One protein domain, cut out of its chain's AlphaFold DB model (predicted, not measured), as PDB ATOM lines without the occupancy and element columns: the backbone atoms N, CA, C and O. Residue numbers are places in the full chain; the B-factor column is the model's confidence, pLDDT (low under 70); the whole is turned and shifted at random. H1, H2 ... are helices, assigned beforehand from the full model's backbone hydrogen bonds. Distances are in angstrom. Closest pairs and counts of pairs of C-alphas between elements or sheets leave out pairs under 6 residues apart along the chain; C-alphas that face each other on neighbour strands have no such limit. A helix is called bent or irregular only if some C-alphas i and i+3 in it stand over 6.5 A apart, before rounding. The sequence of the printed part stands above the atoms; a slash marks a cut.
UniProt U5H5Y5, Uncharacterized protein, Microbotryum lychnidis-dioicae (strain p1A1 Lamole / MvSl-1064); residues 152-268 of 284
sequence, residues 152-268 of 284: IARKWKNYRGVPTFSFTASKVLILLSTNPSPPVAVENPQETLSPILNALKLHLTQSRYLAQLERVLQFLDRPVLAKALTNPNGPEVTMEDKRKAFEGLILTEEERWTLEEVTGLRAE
ATOM      1  N   ILE A 152     136.347 114.935 163.533       93.88
ATOM      2  CA  ILE A 152     134.998 114.895 164.107       93.88
ATOM      3  C   ILE A 152     135.048 114.964 165.632       93.88
ATOM      4  O   ILE A 152     134.288 115.738 166.212       93.88
ATOM      5  N   ALA A 153     135.946 114.227 166.289       94.88
ATOM      6  CA  ALA A 153     136.102 114.318 167.737       94.88
ATOM      7  C   ALA A 153     136.458 115.751 168.164       94.88
ATOM      8  O   ALA A 153     135.854 116.276 169.096       94.88
ATOM      9  N   ARG A 154     137.340 116.439 167.426       94.38
ATOM     10  CA  ARG A 154     137.732 117.840 167.675       94.38
ATOM     11  C   ARG A 154     136.595 118.851 167.532       94.38
ATOM     12  O   ARG A 154     136.657 119.914 168.156       94.38
ATOM     13  N   LYS A 155     135.525 118.523 166.794       92.50
ATOM     14  CA  LYS A 155     134.328 119.378 166.675       92.50
ATOM     15  C   LYS A 155     133.572 119.554 167.992       92.50
ATOM     16  O   LYS A 155     132.711 120.427 168.045       92.50
ATOM     17  N   TRP A 156     133.892 118.813 169.063       91.81
ATOM     18  CA  TRP A 156     133.283 119.010 170.391       91.81
ATOM     19  C   TRP A 156     133.301 120.479 170.837       91.81
ATOM     20  O   TRP A 156     132.346 120.945 171.458       91.81
ATOM     21  N   LYS A 157     134.343 121.233 170.453       90.62
ATOM     22  CA  LYS A 157     134.517 122.659 170.775       90.62
ATOM     23  C   LYS A 157     133.364 123.534 170.276       90.62
ATOM     24  O   LYS A 157     133.096 124.567 170.885       90.62
ATOM     25  N   ASN A 158     132.689 123.108 169.207       89.31
ATOM     26  CA  ASN A 158     131.550 123.803 168.603       89.31
ATOM     27  C   ASN A 158     130.222 123.463 169.295       89.31
ATOM     28  O   ASN A 158     129.229 124.152 169.090       89.31
ATOM     29  N   TYR A 159     130.204 122.417 170.127       86.62
ATOM     30  CA  TYR A 159     129.001 121.852 170.735       86.62
ATOM     31  C   TYR A 159     129.176 121.667 172.247       86.62
ATOM     32  O   TYR A 159     128.826 120.632 172.814       86.62
ATOM     33  N   ARG A 160     129.718 122.693 172.918       84.31
ATOM     34  CA  ARG A 160     130.013 122.665 174.364       84.31
ATOM     35  C   ARG A 160     128.787 122.370 175.236       84.31
ATOM     36  O   ARG A 160     128.936 121.809 176.314       84.31
ATOM     37  N   GLY A 161     127.585 122.698 174.757       84.38
ATOM     38  CA  GLY A 161     126.315 122.420 175.435       84.38
ATOM     39  C   GLY A 161     125.833 120.966 175.362       84.38
ATOM     40  O   GLY A 161     124.754 120.682 175.870       84.38
ATOM     41  N   VAL A 162     126.588 120.050 174.739       88.44
ATOM     42  CA  VAL A 162     126.203 118.636 174.585       88.44
ATOM     43  C   VAL A 162     127.220 117.719 175.289       88.44
ATOM     44  O   VAL A 162     128.158 117.227 174.653       88.44
ATOM     45  N   PRO A 163     127.049 117.443 176.602       90.62
ATOM     46  CA  PRO A 163     127.999 116.657 177.395       90.62
ATOM     47  C   PRO A 163     128.271 115.263 176.843       90.62
ATOM     48  O   PRO A 163     129.395 114.771 176.911       90.62
ATOM     49  N   THR A 164     127.247 114.621 176.282       91.31
ATOM     50  CA  THR A 164     127.349 113.269 175.727       91.31
ATOM     51  C   THR A 164     128.316 113.213 174.550       91.31
ATOM     52  O   THR A 164     129.114 112.281 174.479       91.31
ATOM     53  N   PHE A 165     128.305 114.223 173.676       93.00
ATOM     54  CA  PHE A 165     129.234 114.307 172.554       93.00
ATOM     55  C   PHE A 165     130.658 114.603 173.024       93.00
ATOM     56  O   PHE A 165     131.589 113.925 172.594       93.00
ATOM     57  N   SER A 166     130.843 115.548 173.956       95.00
ATOM     58  CA  SER A 166     132.174 115.829 174.520       95.00
ATOM     59  C   SER A 166     132.763 114.608 175.236       95.00
ATOM     60  O   SER A 166     133.942 114.298 175.071       95.00
ATOM     61  N   PHE A 167     131.935 113.848 175.957       96.06
ATOM     62  CA  PHE A 167     132.337 112.589 176.577       96.06
ATOM     63  C   PHE A 167     132.789 111.551 175.541       96.06
ATOM     64  O   PHE A 167     133.873 110.977 175.674       96.06
ATOM     65  N   THR A 168     132.000 111.320 174.483       96.94
ATOM     66  CA  THR A 168     132.379 110.392 173.407       96.94
ATOM     67  C   THR A 168     133.654 110.856 172.692       96.94
ATOM     68  O   THR A 168     134.537 110.039 172.431       96.94
ATOM     69  N   ALA A 169     133.796 112.160 172.433       96.88
ATOM     70  CA  ALA A 169     134.993 112.747 171.841       96.88
ATOM     71  C   ALA A 169     136.240 112.500 172.697       96.88
ATOM     72  O   ALA A 169     137.251 112.046 172.164       96.88
ATOM     73  N   SER A 170     136.164 112.695 174.020       97.00
ATOM     74  CA  SER A 170     137.276 112.362 174.924       97.00
ATOM     75  C   SER A 170     137.675 110.889 174.812       97.00
ATOM     76  O   SER A 170     138.862 110.590 174.704       97.00
ATOM     77  N   LYS A 171     136.701 109.967 174.768       97.56
ATOM     78  CA  LYS A 171     136.970 108.528 174.612       97.56
ATOM     79  C   LYS A 171     137.698 108.194 173.309       97.56
ATOM     80  O   LYS A 171     138.559 107.323 173.311       97.56
ATOM     81  N   VAL A 172     137.345 108.852 172.210       96.88
ATOM     82  CA  VAL A 172     138.005 108.646 170.914       96.88
ATOM     83  C   VAL A 172     139.415 109.221 170.919       96.88
ATOM     84  O   VAL A 172     140.349 108.535 170.513       96.88
ATOM     85  N   LEU A 173     139.584 110.444 171.423       96.06
ATOM     86  CA  LEU A 173     140.889 111.094 171.483       96.06
ATOM     87  C   LEU A 173     141.856 110.300 172.367       96.06
ATOM     88  O   LEU A 173     142.946 109.985 171.909       96.06
ATOM     89  N   ILE A 174     141.443 109.878 173.573       95.69
ATOM     90  CA  ILE A 174     142.311 109.069 174.446       95.69
ATOM     91  C   ILE A 174     142.694 107.737 173.797       95.69
ATOM     92  O   ILE A 174     143.835 107.294 173.913       95.69
ATOM     93  N   LEU A 175     141.755 107.099 173.093       95.25
ATOM     94  CA  LEU A 175     141.976 105.814 172.442       95.25
ATOM     95  C   LEU A 175     143.045 105.930 171.355       95.25
ATOM     96  O   LEU A 175     143.961 105.115 171.308       95.25
ATOM     97  N   LEU A 176     142.944 106.963 170.521       93.25
ATOM     98  CA  LEU A 176     143.867 107.209 169.415       93.25
ATOM     99  C   LEU A 176     145.209 107.787 169.884       93.25
ATOM    100  O   LEU A 176     146.227 107.554 169.239       93.25
ATOM    101  N   SER A 177     145.241 108.492 171.018       92.62
ATOM    102  CA  SER A 177     146.490 108.896 171.673       92.62
ATOM    103  C   SER A 177     147.242 107.710 172.281       92.62
ATOM    104  O   SER A 177     148.467 107.670 172.231       92.62
ATOM    105  N   THR A 178     146.524 106.741 172.858       91.81
ATOM    106  CA  THR A 178     147.122 105.546 173.483       91.81
ATOM    107  C   THR A 178     147.453 104.445 172.478       91.81
ATOM    108  O   THR A 178     148.337 103.635 172.734       91.81
ATOM    109  N   ASN A 179     146.776 104.428 171.328       90.62
ATOM    110  CA  ASN A 179     146.971 103.453 170.257       90.62
ATOM    111  C   ASN A 179     147.169 104.181 168.914       90.62
ATOM    112  O   ASN A 179     146.278 104.146 168.058       90.62
ATOM    113  N   PRO A 180     148.304 104.879 168.725       86.19
ATOM    114  CA  PRO A 180     148.575 105.585 167.480       86.19
ATOM    115  C   PRO A 180     148.667 104.594 166.316       86.19
ATOM    116  O   PRO A 180     149.296 103.540 166.420       86.19
ATOM    117  N   SER A 181     148.045 104.937 165.190       85.56
ATOM    118  CA  SER A 181     147.975 104.075 164.010       85.56
ATOM    119  C   SER A 181     148.024 104.929 162.747       85.56
ATOM    120  O   SER A 181     147.080 105.683 162.506       85.56
ATOM    121  N   PRO A 182     149.080 104.839 161.914       82.56
ATOM    122  CA  PRO A 182     149.200 105.660 160.712       82.56
ATOM    123  C   PRO A 182     147.955 105.582 159.805       82.56
ATOM    124  O   PRO A 182     147.445 104.485 159.570       82.56
ATOM    125  N   PRO A 183     147.463 106.713 159.261       85.38
ATOM    126  CA  PRO A 183     148.023 108.072 159.334       85.38
ATOM    127  C   PRO A 183     147.598 108.875 160.580       85.38
ATOM    128  O   PRO A 183     147.856 110.072 160.659       85.38
ATOM    129  N   VAL A 184     146.917 108.249 161.537       87.00
ATOM    130  CA  VAL A 184     146.350 108.904 162.715       87.00
ATOM    131  C   VAL A 184     147.358 108.965 163.861       87.00
ATOM    132  O   VAL A 184     147.759 107.943 164.418       87.00
ATOM    133  N   ALA A 185     147.703 110.186 164.260       80.25
ATOM    134  CA  ALA A 185     148.429 110.472 165.488       80.25
ATOM    135  C   ALA A 185     147.834 111.716 166.160       80.25
ATOM    136  O   ALA A 185     147.572 112.726 165.506       80.25
ATOM    137  N   VAL A 186     147.611 111.644 167.471       83.38
ATOM    138  CA  VAL A 186     147.229 112.810 168.275       83.38
ATOM    139  C   VAL A 186     148.513 113.441 168.805       83.38
ATOM    140  O   VAL A 186     149.135 112.904 169.715       83.38
ATOM    141  N   GLU A 187     148.921 114.560 168.208       83.38
ATOM    142  CA  GLU A 187     150.210 115.212 168.492       83.38
ATOM    143  C   GLU A 187     150.298 115.797 169.905       83.38
ATOM    144  O   GLU A 187     151.361 115.768 170.518       83.38
ATOM    145  N   ASN A 188     149.184 116.320 170.431       88.56
ATOM    146  CA  ASN A 188     149.116 116.885 171.776       88.56
ATOM    147  C   ASN A 188     148.296 115.975 172.708       88.56
ATOM    148  O   ASN A 188     147.064 116.011 172.657       88.56
ATOM    149  N   PRO A 189     148.940 115.220 173.618       86.44
ATOM    150  CA  PRO A 189     148.252 114.372 174.590       86.44
ATOM    151  C   PRO A 189     147.233 115.123 175.458       86.44
ATOM    152  O   PRO A 189     146.186 114.564 175.797       86.44
ATOM    153  N   GLN A 190     147.491 116.397 175.785       89.25
ATOM    154  CA  GLN A 190     146.607 117.204 176.636       89.25
ATOM    155  C   GLN A 190     145.269 117.541 175.956       89.25
ATOM    156  O   GLN A 190     144.305 117.876 176.641       89.25
ATOM    157  N   GLU A 191     145.153 117.372 174.631       90.88
ATOM    158  CA  GLU A 191     143.893 117.551 173.891       90.88
ATOM    159  C   GLU A 191     142.770 116.619 174.393       90.88
ATOM    160  O   GLU A 191     141.584 116.916 174.241       90.88
ATOM    161  N   THR A 192     143.131 115.508 175.039       92.31
ATOM    162  CA  THR A 192     142.194 114.521 175.597       92.31
ATOM    163  C   THR A 192     141.431 115.018 176.835       92.31
ATOM    164  O   THR A 192     140.360 114.479 177.147       92.31
ATOM    165  N   LEU A 193     141.950 116.050 177.515       95.25
ATOM    166  CA  LEU A 193     141.455 116.556 178.799       95.25
ATOM    167  C   LEU A 193     140.280 117.529 178.648       95.25
ATOM    168  O   LEU A 193     139.255 117.375 179.312       95.25
ATOM    169  N   SER A 194     140.375 118.484 177.727       95.69
ATOM    170  CA  SER A 194     139.339 119.500 177.508       95.69
ATOM    171  C   SER A 194     137.925 118.941 177.251       95.69
ATOM    172  O   SER A 194     136.984 119.392 177.909       95.69
ATOM    173  N   PRO A 195     137.713 117.937 176.369       95.69
ATOM    174  CA  PRO A 195     136.368 117.421 176.126       95.69
ATOM    175  C   PRO A 195     135.748 116.736 177.354       95.69
ATOM    176  O   PRO A 195     134.539 116.845 177.563       95.69
ATOM    177  N   ILE A 196     136.540 116.040 178.183       97.19
ATOM    178  CA  ILE A 196     135.991 115.386 179.380       97.19
ATOM    179  C   ILE A 196     135.655 116.397 180.477       97.19
ATOM    180  O   ILE A 196     134.612 116.265 181.116       97.19
ATOM    181  N   LEU A 197     136.464 117.448 180.639       96.56
ATOM    182  CA  LEU A 197     136.148 118.550 181.549       96.56
ATOM    183  C   LEU A 197     134.885 119.294 181.099       96.56
ATOM    184  O   LEU A 197     134.006 119.550 181.917       96.56
ATOM    185  N   ASN A 198     134.710 119.527 179.794       95.19
ATOM    186  CA  ASN A 198     133.473 120.109 179.271       95.19
ATOM    187  C   ASN A 198     132.235 119.246 179.582       95.19
ATOM    188  O   ASN A 198     131.184 119.775 179.935       95.19
ATOM    189  N   ALA A 199     132.349 117.916 179.488       94.19
ATOM    190  CA  ALA A 199     131.255 117.011 179.848       94.19
ATOM    191  C   ALA A 199     130.941 117.029 181.357       94.19
ATOM    192  O   ALA A 199     129.773 116.940 181.744       94.19
ATOM    193  N   LEU A 200     131.973 117.148 182.198       93.94
ATOM    194  CA  LEU A 200     131.856 117.189 183.659       93.94
ATOM    195  C   LEU A 200     131.298 118.504 184.187       93.94
ATOM    196  O   LEU A 200     130.613 118.472 185.201       93.94
ATOM    197  N   LYS A 201     131.500 119.626 183.489       90.75
ATOM    198  CA  LYS A 201     130.986 120.942 183.898       90.75
ATOM    199  C   LYS A 201     129.502 120.919 184.293       90.75
ATOM    200  O   LYS A 201     129.102 121.587 185.238       90.75
ATOM    201  N   LEU A 202     128.674 120.169 183.561       84.56
ATOM    202  CA  LEU A 202     127.235 120.052 183.836       84.56
ATOM    203  C   LEU A 202     126.881 118.867 184.751       84.56
ATOM    204  O   LEU A 202     125.754 118.770 185.232       84.56
ATOM    205  N   HIS A 203     127.821 117.948 184.974       86.56
ATOM    206  CA  HIS A 203     127.586 116.652 185.606       86.56
ATOM    207  C   HIS A 203     128.793 116.203 186.444       86.56
ATOM    208  O   HIS A 203     129.344 115.122 186.229       86.56
ATOM    209  N   LEU A 204     129.193 117.034 187.408       87.25
ATOM    210  CA  LEU A 204     130.429 116.893 188.192       87.25
ATOM    211  C   LEU A 204     130.546 115.552 188.933       87.25
ATOM    212  O   LEU A 204     131.639 115.024 189.099       87.25
ATOM    213  N   THR A 205     129.418 114.970 189.340       87.50
ATOM    214  CA  THR A 205     129.354 113.716 190.110       87.50
ATOM    215  C   THR A 205     129.064 112.484 189.252       87.50
ATOM    216  O   THR A 205     128.936 111.372 189.771       87.50
ATOM    217  N   GLN A 206     128.948 112.638 187.928       90.94
ATOM    218  CA  GLN A 206     128.595 111.529 187.049       90.94
ATOM    219  C   GLN A 206     129.743 110.519 186.966       90.94
ATOM    220  O   GLN A 206     130.745 110.734 186.283       90.94
ATOM    221  N   SER A 207     129.554 109.359 187.597       91.88
ATOM    222  CA  SER A 207     130.579 108.315 187.749       91.88
ATOM    223  C   SER A 207     131.245 107.894 186.437       91.88
ATOM    224  O   SER A 207     132.455 107.699 186.382       91.88
ATOM    225  N   ARG A 208     130.475 107.802 185.345       93.25
ATOM    226  CA  ARG A 208     131.009 107.456 184.015       93.25
ATOM    227  C   ARG A 208     131.992 108.498 183.485       93.25
ATOM    228  O   ARG A 208     132.928 108.131 182.781       93.25
ATOM    229  N   TYR A 209     131.757 109.773 183.780       95.31
ATOM    230  CA  TYR A 209     132.612 110.869 183.336       95.31
ATOM    231  C   TYR A 209     133.850 110.968 184.224       95.31
ATOM    232  O   TYR A 209     134.953 111.075 183.701       95.31
ATOM    233  N   LEU A 210     133.687 110.799 185.538       95.50
ATOM    234  CA  LEU A 210     134.805 110.718 186.479       95.50
ATOM    235  C   LEU A 210     135.750 109.558 186.146       95.50
ATOM    236  O   LEU A 210     136.951 109.771 186.042       95.50
ATOM    237  N   ALA A 211     135.224 108.365 185.853       95.56
ATOM    238  CA  ALA A 211     136.039 107.216 185.447       95.56
ATOM    239  C   ALA A 211     136.802 107.457 184.131       95.56
ATOM    240  O   ALA A 211     137.890 106.925 183.919       95.56
ATOM    241  N   GLN A 212     136.237 108.247 183.215       96.56
ATOM    242  CA  GLN A 212     136.934 108.632 181.990       96.56
ATOM    243  C   GLN A 212     137.992 109.708 182.255       96.56
ATOM    244  O   GLN A 212     139.079 109.618 181.691       96.56
ATOM    245  N   LEU A 213     137.706 110.691 183.113       97.25
ATOM    246  CA  LEU A 213     138.685 111.690 183.536       97.25
ATOM    247  C   LEU A 213     139.862 111.023 184.252       97.25
ATOM    248  O   LEU A 213     141.004 111.359 183.966       97.25
ATOM    249  N   GLU A 214     139.605 110.034 185.106       96.31
ATOM    250  CA  GLU A 214     140.637 109.242 185.775       96.31
ATOM    251  C   GLU A 214     141.595 108.604 184.760       96.31
ATOM    252  O   GLU A 214     142.809 108.763 184.873       96.31
ATOM    253  N   ARG A 215     141.059 107.961 183.713       96.06
ATOM    254  CA  ARG A 215     141.863 107.372 182.628       96.06
ATOM    255  C   ARG A 215     142.691 108.415 181.885       96.06
ATOM    256  O   ARG A 215     143.850 108.163 181.572       96.06
ATOM    257  N   VAL A 216     142.104 109.578 181.600       96.62
ATOM    258  CA  VAL A 216     142.813 110.684 180.943       96.62
ATOM    259  C   VAL A 216     143.945 111.202 181.832       96.62
ATOM    260  O   VAL A 216     145.063 111.370 181.359       96.62
ATOM    261  N   LEU A 217     143.699 111.403 183.126       96.25
ATOM    262  CA  LEU A 217     144.716 111.863 184.073       96.25
ATOM    263  C   LEU A 217     145.838 110.835 184.252       96.25
ATOM    264  O   LEU A 217     147.001 111.220 184.298       96.25
ATOM    265  N   GLN A 218     145.526 109.538 184.294       94.62
ATOM    266  CA  GLN A 218     146.541 108.478 184.305       94.62
ATOM    267  C   GLN A 218     147.411 108.519 183.042       94.62
ATOM    268  O   GLN A 218     148.632 108.448 183.140       94.62
ATOM    269  N   PHE A 219     146.799 108.692 181.867       94.56
ATOM    270  CA  PHE A 219     147.523 108.830 180.601       94.56
ATOM    271  C   PHE A 219     148.427 110.072 180.552       94.56
ATOM    272  O   PHE A 219     149.515 110.017 179.986       94.56
ATOM    273  N   LEU A 220     148.007 111.175 181.174       94.56
ATOM    274  CA  LEU A 220     148.785 112.414 181.270       94.56
ATOM    275  C   LEU A 220     149.833 112.404 182.395       94.56
ATOM    276  O   LEU A 220     150.387 113.458 182.713       94.56
ATOM    277  N   ASP A 221     150.089 111.249 183.013       93.00
ATOM    278  CA  ASP A 221     150.975 111.106 184.171       93.00
ATOM    279  C   ASP A 221     150.596 112.076 185.309       93.00
ATOM    280  O   ASP A 221     151.389 112.868 185.828       93.00
ATOM    281  N   ARG A 222     149.305 112.062 185.664       94.12
ATOM    282  CA  ARG A 222     148.709 112.795 186.793       94.12
ATOM    283  C   ARG A 222     148.047 111.840 187.794       94.12
ATOM    284  O   ARG A 222     146.858 111.983 188.093       94.12
ATOM    285  N   PRO A 223     148.797 110.877 188.366       91.94
ATOM    286  CA  PRO A 223     148.241 109.859 189.258       91.94
ATOM    287  C   PRO A 223     147.657 110.445 190.550       91.94
ATOM    288  O   PRO A 223     146.679 109.916 191.070       91.94
ATOM    289  N   VAL A 224     148.216 111.550 191.053       91.81
ATOM    290  CA  VAL A 224     147.712 112.245 192.251       91.81
ATOM    291  C   VAL A 224     146.294 112.772 192.022       91.81
ATOM    292  O   VAL A 224     145.406 112.529 192.838       91.81
ATOM    293  N   LEU A 225     146.056 113.432 190.882       92.81
ATOM    294  CA  LEU A 225     144.728 113.932 190.522       92.81
ATOM    295  C   LEU A 225     143.763 112.784 190.215       92.81
ATOM    296  O   LEU A 225     142.616 112.842 190.640       92.81
ATOM    297  N   ALA A 226     144.227 111.726 189.540       92.88
ATOM    298  CA  ALA A 226     143.411 110.543 189.268       92.88
ATOM    299  C   ALA A 226     142.904 109.890 190.567       92.88
ATOM    300  O   ALA A 226     141.710 109.627 190.700       92.88
ATOM    301  N   LYS A 227     143.782 109.708 191.564       90.69
ATOM    302  CA  LYS A 227     143.398 109.198 192.890       90.69
ATOM    303  C   LYS A 227     142.390 110.111 193.591       90.69
ATOM    304  O   LYS A 227     141.406 109.616 194.143       90.69
ATOM    305  N   ALA A 228     142.596 111.427 193.517       90.50
ATOM    306  CA  ALA A 228     141.713 112.413 194.139       90.50
ATOM    307  C   ALA A 228     140.267 112.373 193.604       90.50
ATOM    308  O   ALA A 228     139.363 112.794 194.314       90.50
ATOM    309  N   LEU A 229     140.010 111.828 192.407       89.94
ATOM    310  CA  LEU A 229     138.637 111.657 191.902       89.94
ATOM    311  C   LEU A 229     137.834 110.597 192.667       89.94
ATOM    312  O   LEU A 229     136.610 110.667 192.716       89.94
ATOM    313  N   THR A 230     138.510 109.590 193.226       82.44
ATOM    314  CA  THR A 230     137.856 108.486 193.952       82.44
ATOM    315  C   THR A 230     137.701 108.784 195.437       82.44
ATOM    316  O   THR A 230     136.690 108.428 196.038       82.44
ATOM    317  N   ASN A 231     138.690 109.461 196.023       79.31
ATOM    318  CA  ASN A 231     138.673 109.881 197.415       79.31
ATOM    319  C   ASN A 231     139.269 111.292 197.541       79.31
ATOM    320  O   ASN A 231     140.450 111.436 197.873       79.31
ATOM    321  N   PRO A 232     138.479 112.344 197.257       72.88
ATOM    322  CA  PRO A 232     138.980 113.714 197.238       72.88
ATOM    323  C   PRO A 232     139.511 114.161 198.600       72.88
ATOM    324  O   PRO A 232     140.493 114.888 198.648       72.88
ATOM    325  N   ASN A 233     138.949 113.677 199.707       70.88
ATOM    326  CA  ASN A 233     139.398 114.028 201.060       70.88
ATOM    327  C   ASN A 233     140.224 112.909 201.713       70.88
ATOM    328  O   ASN A 233     140.342 112.843 202.936       70.88
ATOM    329  N   GLY A 234     140.768 111.999 200.903       71.69
ATOM    330  CA  GLY A 234     141.563 110.886 201.394       71.69
ATOM    331  C   GLY A 234     142.880 111.357 202.016       71.69
ATOM    332  O   GLY A 234     143.531 112.244 201.464       71.69
ATOM    333  N   PRO A 235     143.343 110.727 203.109       70.50
ATOM    334  CA  PRO A 235     144.613 111.081 203.749       70.50
ATOM    335  C   PRO A 235     145.836 110.803 202.855       70.50
ATOM    336  O   PRO A 235     146.933 111.264 203.152       70.50
ATOM    337  N   GLU A 236     145.655 110.046 201.769       72.12
ATOM    338  CA  GLU A 236     146.712 109.655 200.831       72.12
ATOM    339  C   GLU A 236     147.165 110.781 199.892       72.12
ATOM    340  O   GLU A 236     148.221 110.662 199.273       72.12
ATOM    341  N   VAL A 237     146.369 111.845 199.739       80.62
ATOM    342  CA  VAL A 237     146.643 112.937 198.799       80.62
ATOM    343  C   VAL A 237     146.445 114.269 199.510       80.62
ATOM    344  O   VAL A 237     145.315 114.689 199.760       80.62
ATOM    345  N   THR A 238     147.542 114.961 199.828       85.00
ATOM    346  CA  THR A 238     147.449 116.266 200.494       85.00
ATOM    347  C   THR A 238     146.987 117.355 199.522       85.00
ATOM    348  O   THR A 238     147.145 117.249 198.305       85.00
ATOM    349  N   MET A 239     146.444 118.455 200.052       85.38
ATOM    350  CA  MET A 239     146.063 119.618 199.235       85.38
ATOM    351  C   MET A 239     147.248 120.214 198.469       85.38
ATOM    352  O   MET A 239     147.076 120.715 197.359       85.38
ATOM    353  N   GLU A 240     148.450 120.136 199.037       87.00
ATOM    354  CA  GLU A 240     149.675 120.598 198.388       87.00
ATOM    355  C   GLU A 240     150.078 119.678 197.227       87.00
ATOM    356  O   GLU A 240     150.424 120.164 196.150       87.00
ATOM    357  N   ASP A 241     149.947 118.358 197.398       88.12
ATOM    358  CA  ASP A 241     150.203 117.394 196.321       88.12
ATOM    359  C   ASP A 241     149.242 117.604 195.151       88.12
ATOM    360  O   ASP A 241     149.659 117.573 193.990       88.12
ATOM    361  N   LYS A 242     147.963 117.885 195.445       88.56
ATOM    362  CA  LYS A 242     146.991 118.261 194.414       88.56
ATOM    363  C   LYS A 242     147.453 119.512 193.680       88.56
ATOM    364  O   LYS A 242     147.579 119.447 192.466       88.56
ATOM    365  N   ARG A 243     147.757 120.618 194.377       89.50
ATOM    366  CA  ARG A 243     148.194 121.883 193.744       89.50
ATOM    367  C   ARG A 243     149.389 121.685 192.818       89.50
ATOM    368  O   ARG A 243     149.341 122.139 191.678       89.50
ATOM    369  N   LYS A 244     150.408 120.951 193.269       91.00
ATOM    370  CA  LYS A 244     151.576 120.612 192.442       91.00
ATOM    371  C   LYS A 244     151.200 119.781 191.222       91.00
ATOM    372  O   LYS A 244     151.721 120.007 190.139       91.00
ATOM    373  N   ALA A 245     150.255 118.851 191.353       91.00
ATOM    374  CA  ALA A 245     149.819 118.025 190.233       91.00
ATOM    375  C   ALA A 245     149.044 118.807 189.146       91.00
ATOM    376  O   ALA A 245     148.924 118.316 188.023       91.00
ATOM    377  N   PHE A 246     148.566 120.028 189.427       92.19
ATOM    378  CA  PHE A 246     148.038 120.933 188.393       92.19
ATOM    379  C   PHE A 246     149.142 121.623 187.574       92.19
ATOM    380  O   PHE A 246     148.856 122.148 186.495       92.19
ATOM    381  N   GLU A 247     150.394 121.640 188.041       89.50
ATOM    382  CA  GLU A 247     151.495 122.272 187.314       89.50
ATOM    383  C   GLU A 247     151.732 121.585 185.956       89.50
ATOM    384  O   GLU A 247     151.673 120.360 185.802       89.50
ATOM    385  N   GLY A 248     151.960 122.397 184.921       87.12
ATOM    386  CA  GLY A 248     152.174 121.928 183.548       87.12
ATOM    387  C   GLY A 248     150.913 121.491 182.786       87.12
ATOM    388  O   GLY A 248     151.024 121.157 181.605       87.12
ATOM    389  N   LEU A 249     149.726 121.510 183.408       92.19
ATOM    390  CA  LEU A 249     148.460 121.355 182.687       92.19
ATOM    391  C   LEU A 249     148.058 122.685 182.040       92.19
ATOM    392  O   LEU A 249     147.914 123.702 182.721       92.19
ATOM    393  N   ILE A 250     147.853 122.671 180.723       93.06
ATOM    394  CA  ILE A 250     147.373 123.829 179.968       93.06
ATOM    395  C   ILE A 250     145.845 123.814 180.030       93.06
ATOM    396  O   ILE A 250     145.192 123.122 179.252       93.06
ATOM    397  N   LEU A 251     145.289 124.555 180.988       92.94
ATOM    398  CA  LEU A 251     143.852 124.631 181.247       92.94
ATOM    399  C   LEU A 251     143.360 126.066 181.088       92.94
ATOM    400  O   LEU A 251     143.995 127.008 181.566       92.94
ATOM    401  N   THR A 252     142.193 126.224 180.477       94.00
ATOM    402  CA  THR A 252     141.390 127.444 180.609       94.00
ATOM    403  C   THR A 252     140.891 127.603 182.048       94.00
ATOM    404  O   THR A 252     140.890 126.651 182.830       94.00
ATOM    405  N   GLU A 253     140.440 128.803 182.415       93.38
ATOM    406  CA  GLU A 253     139.895 129.065 183.757       93.38
ATOM    407  C   GLU A 253     138.719 128.138 184.096       93.38
ATOM    408  O   GLU A 253     138.643 127.611 185.201       93.38
ATOM    409  N   GLU A 254     137.843 127.888 183.125       92.19
ATOM    410  CA  GLU A 254     136.671 127.019 183.258       92.19
ATOM    411  C   GLU A 254     137.047 125.537 183.429       92.19
ATOM    412  O   GLU A 254     136.491 124.830 184.272       92.19
ATOM    413  N   GLU A 255     138.025 125.062 182.657       94.69
ATOM    414  CA  GLU A 255     138.553 123.702 182.780       94.69
ATOM    415  C   GLU A 255     139.270 123.504 184.114       94.69
ATOM    416  O   GLU A 255     139.056 122.493 184.784       94.69
ATOM    417  N   ARG A 256     140.086 124.485 184.523       95.12
ATOM    418  CA  ARG A 256     140.737 124.483 185.832       95.12
ATOM    419  C   ARG A 256     139.693 124.434 186.936       95.12
ATOM    420  O   ARG A 256     139.797 123.569 187.793       95.12
ATOM    421  N   TRP A 257     138.683 125.299 186.883       94.56
ATOM    422  CA  TRP A 257     137.597 125.329 187.862       94.56
ATOM    423  C   TRP A 257     136.919 123.961 187.995       94.56
ATOM    424  O   TRP A 257     136.833 123.422 189.096       94.56
ATOM    425  N   THR A 258     136.546 123.359 186.863       94.38
ATOM    426  CA  THR A 258     135.898 122.041 186.835       94.38
ATOM    427  C   THR A 258     136.803 120.966 187.441       94.38
ATOM    428  O   THR A 258     136.350 120.152 188.239       94.38
ATOM    429  N   LEU A 259     138.095 120.958 187.085       94.75
ATOM    430  CA  LEU A 259     139.053 119.974 187.593       94.75
ATOM    431  C   LEU A 259     139.333 120.158 189.095       94.75
ATOM    432  O   LEU A 259     139.458 119.172 189.816       94.75
ATOM    433  N   GLU A 260     139.422 121.398 189.581       93.25
ATOM    434  CA  GLU A 260     139.586 121.714 191.007       93.25
ATOM    435  C   GLU A 260     138.399 121.229 191.841       93.25
ATOM    436  O   GLU A 260     138.592 120.721 192.946       93.25
ATOM    437  N   GLU A 261     137.184 121.369 191.320       91.62
ATOM    438  CA  GLU A 261     135.964 120.952 192.004       91.62
ATOM    439  C   GLU A 261     135.854 119.426 192.088       91.62
ATOM    440  O   GLU A 261     135.739 118.877 193.184       91.62
ATOM    441  N   VAL A 262     136.009 118.709 190.968       92.00
ATOM    442  CA  VAL A 262     135.906 117.233 190.963       92.00
ATOM    443  C   VAL A 262     137.046 116.535 191.712       92.00
ATOM    444  O   VAL A 262     136.901 115.383 192.110       92.00
ATOM    445  N   THR A 263     138.181 117.211 191.919       90.19
ATOM    446  CA  THR A 263     139.304 116.696 192.729       90.19
ATOM    447  C   THR A 263     139.244 117.143 194.194       90.19
ATOM    448  O   THR A 263     140.120 116.782 194.986       90.19
ATOM    449  N   GLY A 264     138.239 117.939 194.581       86.44
ATOM    450  CA  GLY A 264     138.105 118.492 195.929       86.44
ATOM    451  C   GLY A 264     139.264 119.409 196.327       86.44
ATOM    452  O   GLY A 264     139.646 119.449 197.494       86.44
ATOM    453  N   LEU A 265     139.900 120.087 195.364       85.31
ATOM    454  CA  LEU A 265     140.848 121.169 195.656       85.31
ATOM    455  C   LEU A 265     140.104 122.445 196.076       85.31
ATOM    456  O   LEU A 265     140.581 123.209 196.914       85.31
ATOM    457  N   ARG A 266     138.905 122.643 195.529       77.44
ATOM    458  CA  ARG A 266     137.907 123.544 196.096       77.44
ATOM    459  C   ARG A 266     137.080 122.746 197.091       77.44
ATOM    460  O   ARG A 266     136.072 122.158 196.727       77.44
ATOM    461  N   ALA A 267     137.534 122.675 198.337       58.44
ATOM    462  CA  ALA A 267     136.615 122.322 199.407       58.44
ATOM    463  C   ALA A 267     135.544 123.423 199.457       58.44
ATOM    464  O   ALA A 267     135.890 124.605 199.548       58.44
ATOM    465  N   GLU A 268     134.264 123.057 199.372       49.16
ATOM    466  CA  GLU A 268     133.232 123.919 199.934       49.16
ATOM    467  C   GLU A 268     133.627 124.161 201.390       49.16
ATOM    468  O   GLU A 268     133.825 123.221 202.160       49.16
TER     469      GLU A 268
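Overview. This is residues 152 to 268 of the 284 residues of an uncharacterized protein of Microbotryum lychnidis-dioicae (strain p1A1 Lamole / MvSl-1064) (UniProt U5H5Y5). Three helices, H2, H3 and H4, make an up-and-down bundle, their centres in a triangle, and shorter helices are added round it. H1 packs on H2 at one end of the longest axis, H5 packs on H4 and H6 on H5 towards the other end, and H7 crosses H3. The printed part has 117 residues with seven named helices, H1 to H7 in chain order, and no named strand; the class is all helix. The whole is compact, with a radius of gyration of the C-alphas of 13.8 A, and its outline is elongated, spanning 44 by 28 by 23 A.

Arrangement. H2, residues 163 to 178, is the longest helix. It forms a hairpin with H3, residues 189 to 200: they touch at a shallow tilt of 20 degrees, opposite ways, the closest C-alphas being those of Pro 163 and Ala 199, 4.1 A apart. H4, residues 207 to 219, touches H3 at a shallow tilt of 15 degrees, opposite ways, with the C-alphas of Ile 196 and Leu 213 closest at 6.2 A. H2 and H4 touch at 28 degrees, a shallow tilt, the same way, with the C-alphas of Ile 174 and Val 216 closest at 6.7 A. H1, residues 152 to 158, touches H2 at a steep tilt of 43 degrees, opposite ways, with the C-alphas of Ala 153 and Ala 169 closest at 4.5 A. H5, residues 223 to 228, touches H4 at residues 213 to 218 alone, with the C-alphas of Glu 214 and Ala 226 closest at 4.6 A. H6, residues 239 to 245, touches H5, with the C-alphas of Leu 225 and Lys 242 closest at 6.2 A. H7, residues 253 to 262, touches H3, only just about perpendicular at 70.4 degrees, with the C-alphas of Leu 197 and Glu 255 closest at 5.8 A. H6 and H7 are apart. Every O i to N i+4 pair is within hydrogen-bond range in H2, H4, H5, H6 and H7; H3 has 4 of 8, and H1 has 0 of 3 but 3 of 4 O i to N i+3 pairs.

Along the chain. H2 is 22.5 A long from C-alpha 163 at (127.999, 116.657, 177.395), H3 18.9 A, H4 18.4 A and H7 14.4 A. H1 begins at C-alpha 152, (134.998, 114.895, 164.107), and H7 ends at C-alpha 262, (135.906, 117.233, 190.963). H1 and H3 are only just irregular: C-alphas 154 and 157 are 6.6 A apart, and C-alphas 192 and 195 are 6.53 A apart.

Size, cuts and confidence. The two C-alphas farthest apart, those of Pro 182 and Glu 268, are 46.1 A apart. The printed part has no cut and no long link. Mean pLDDT of the printed part is 89.8, and residues 267 to 268 are under 70.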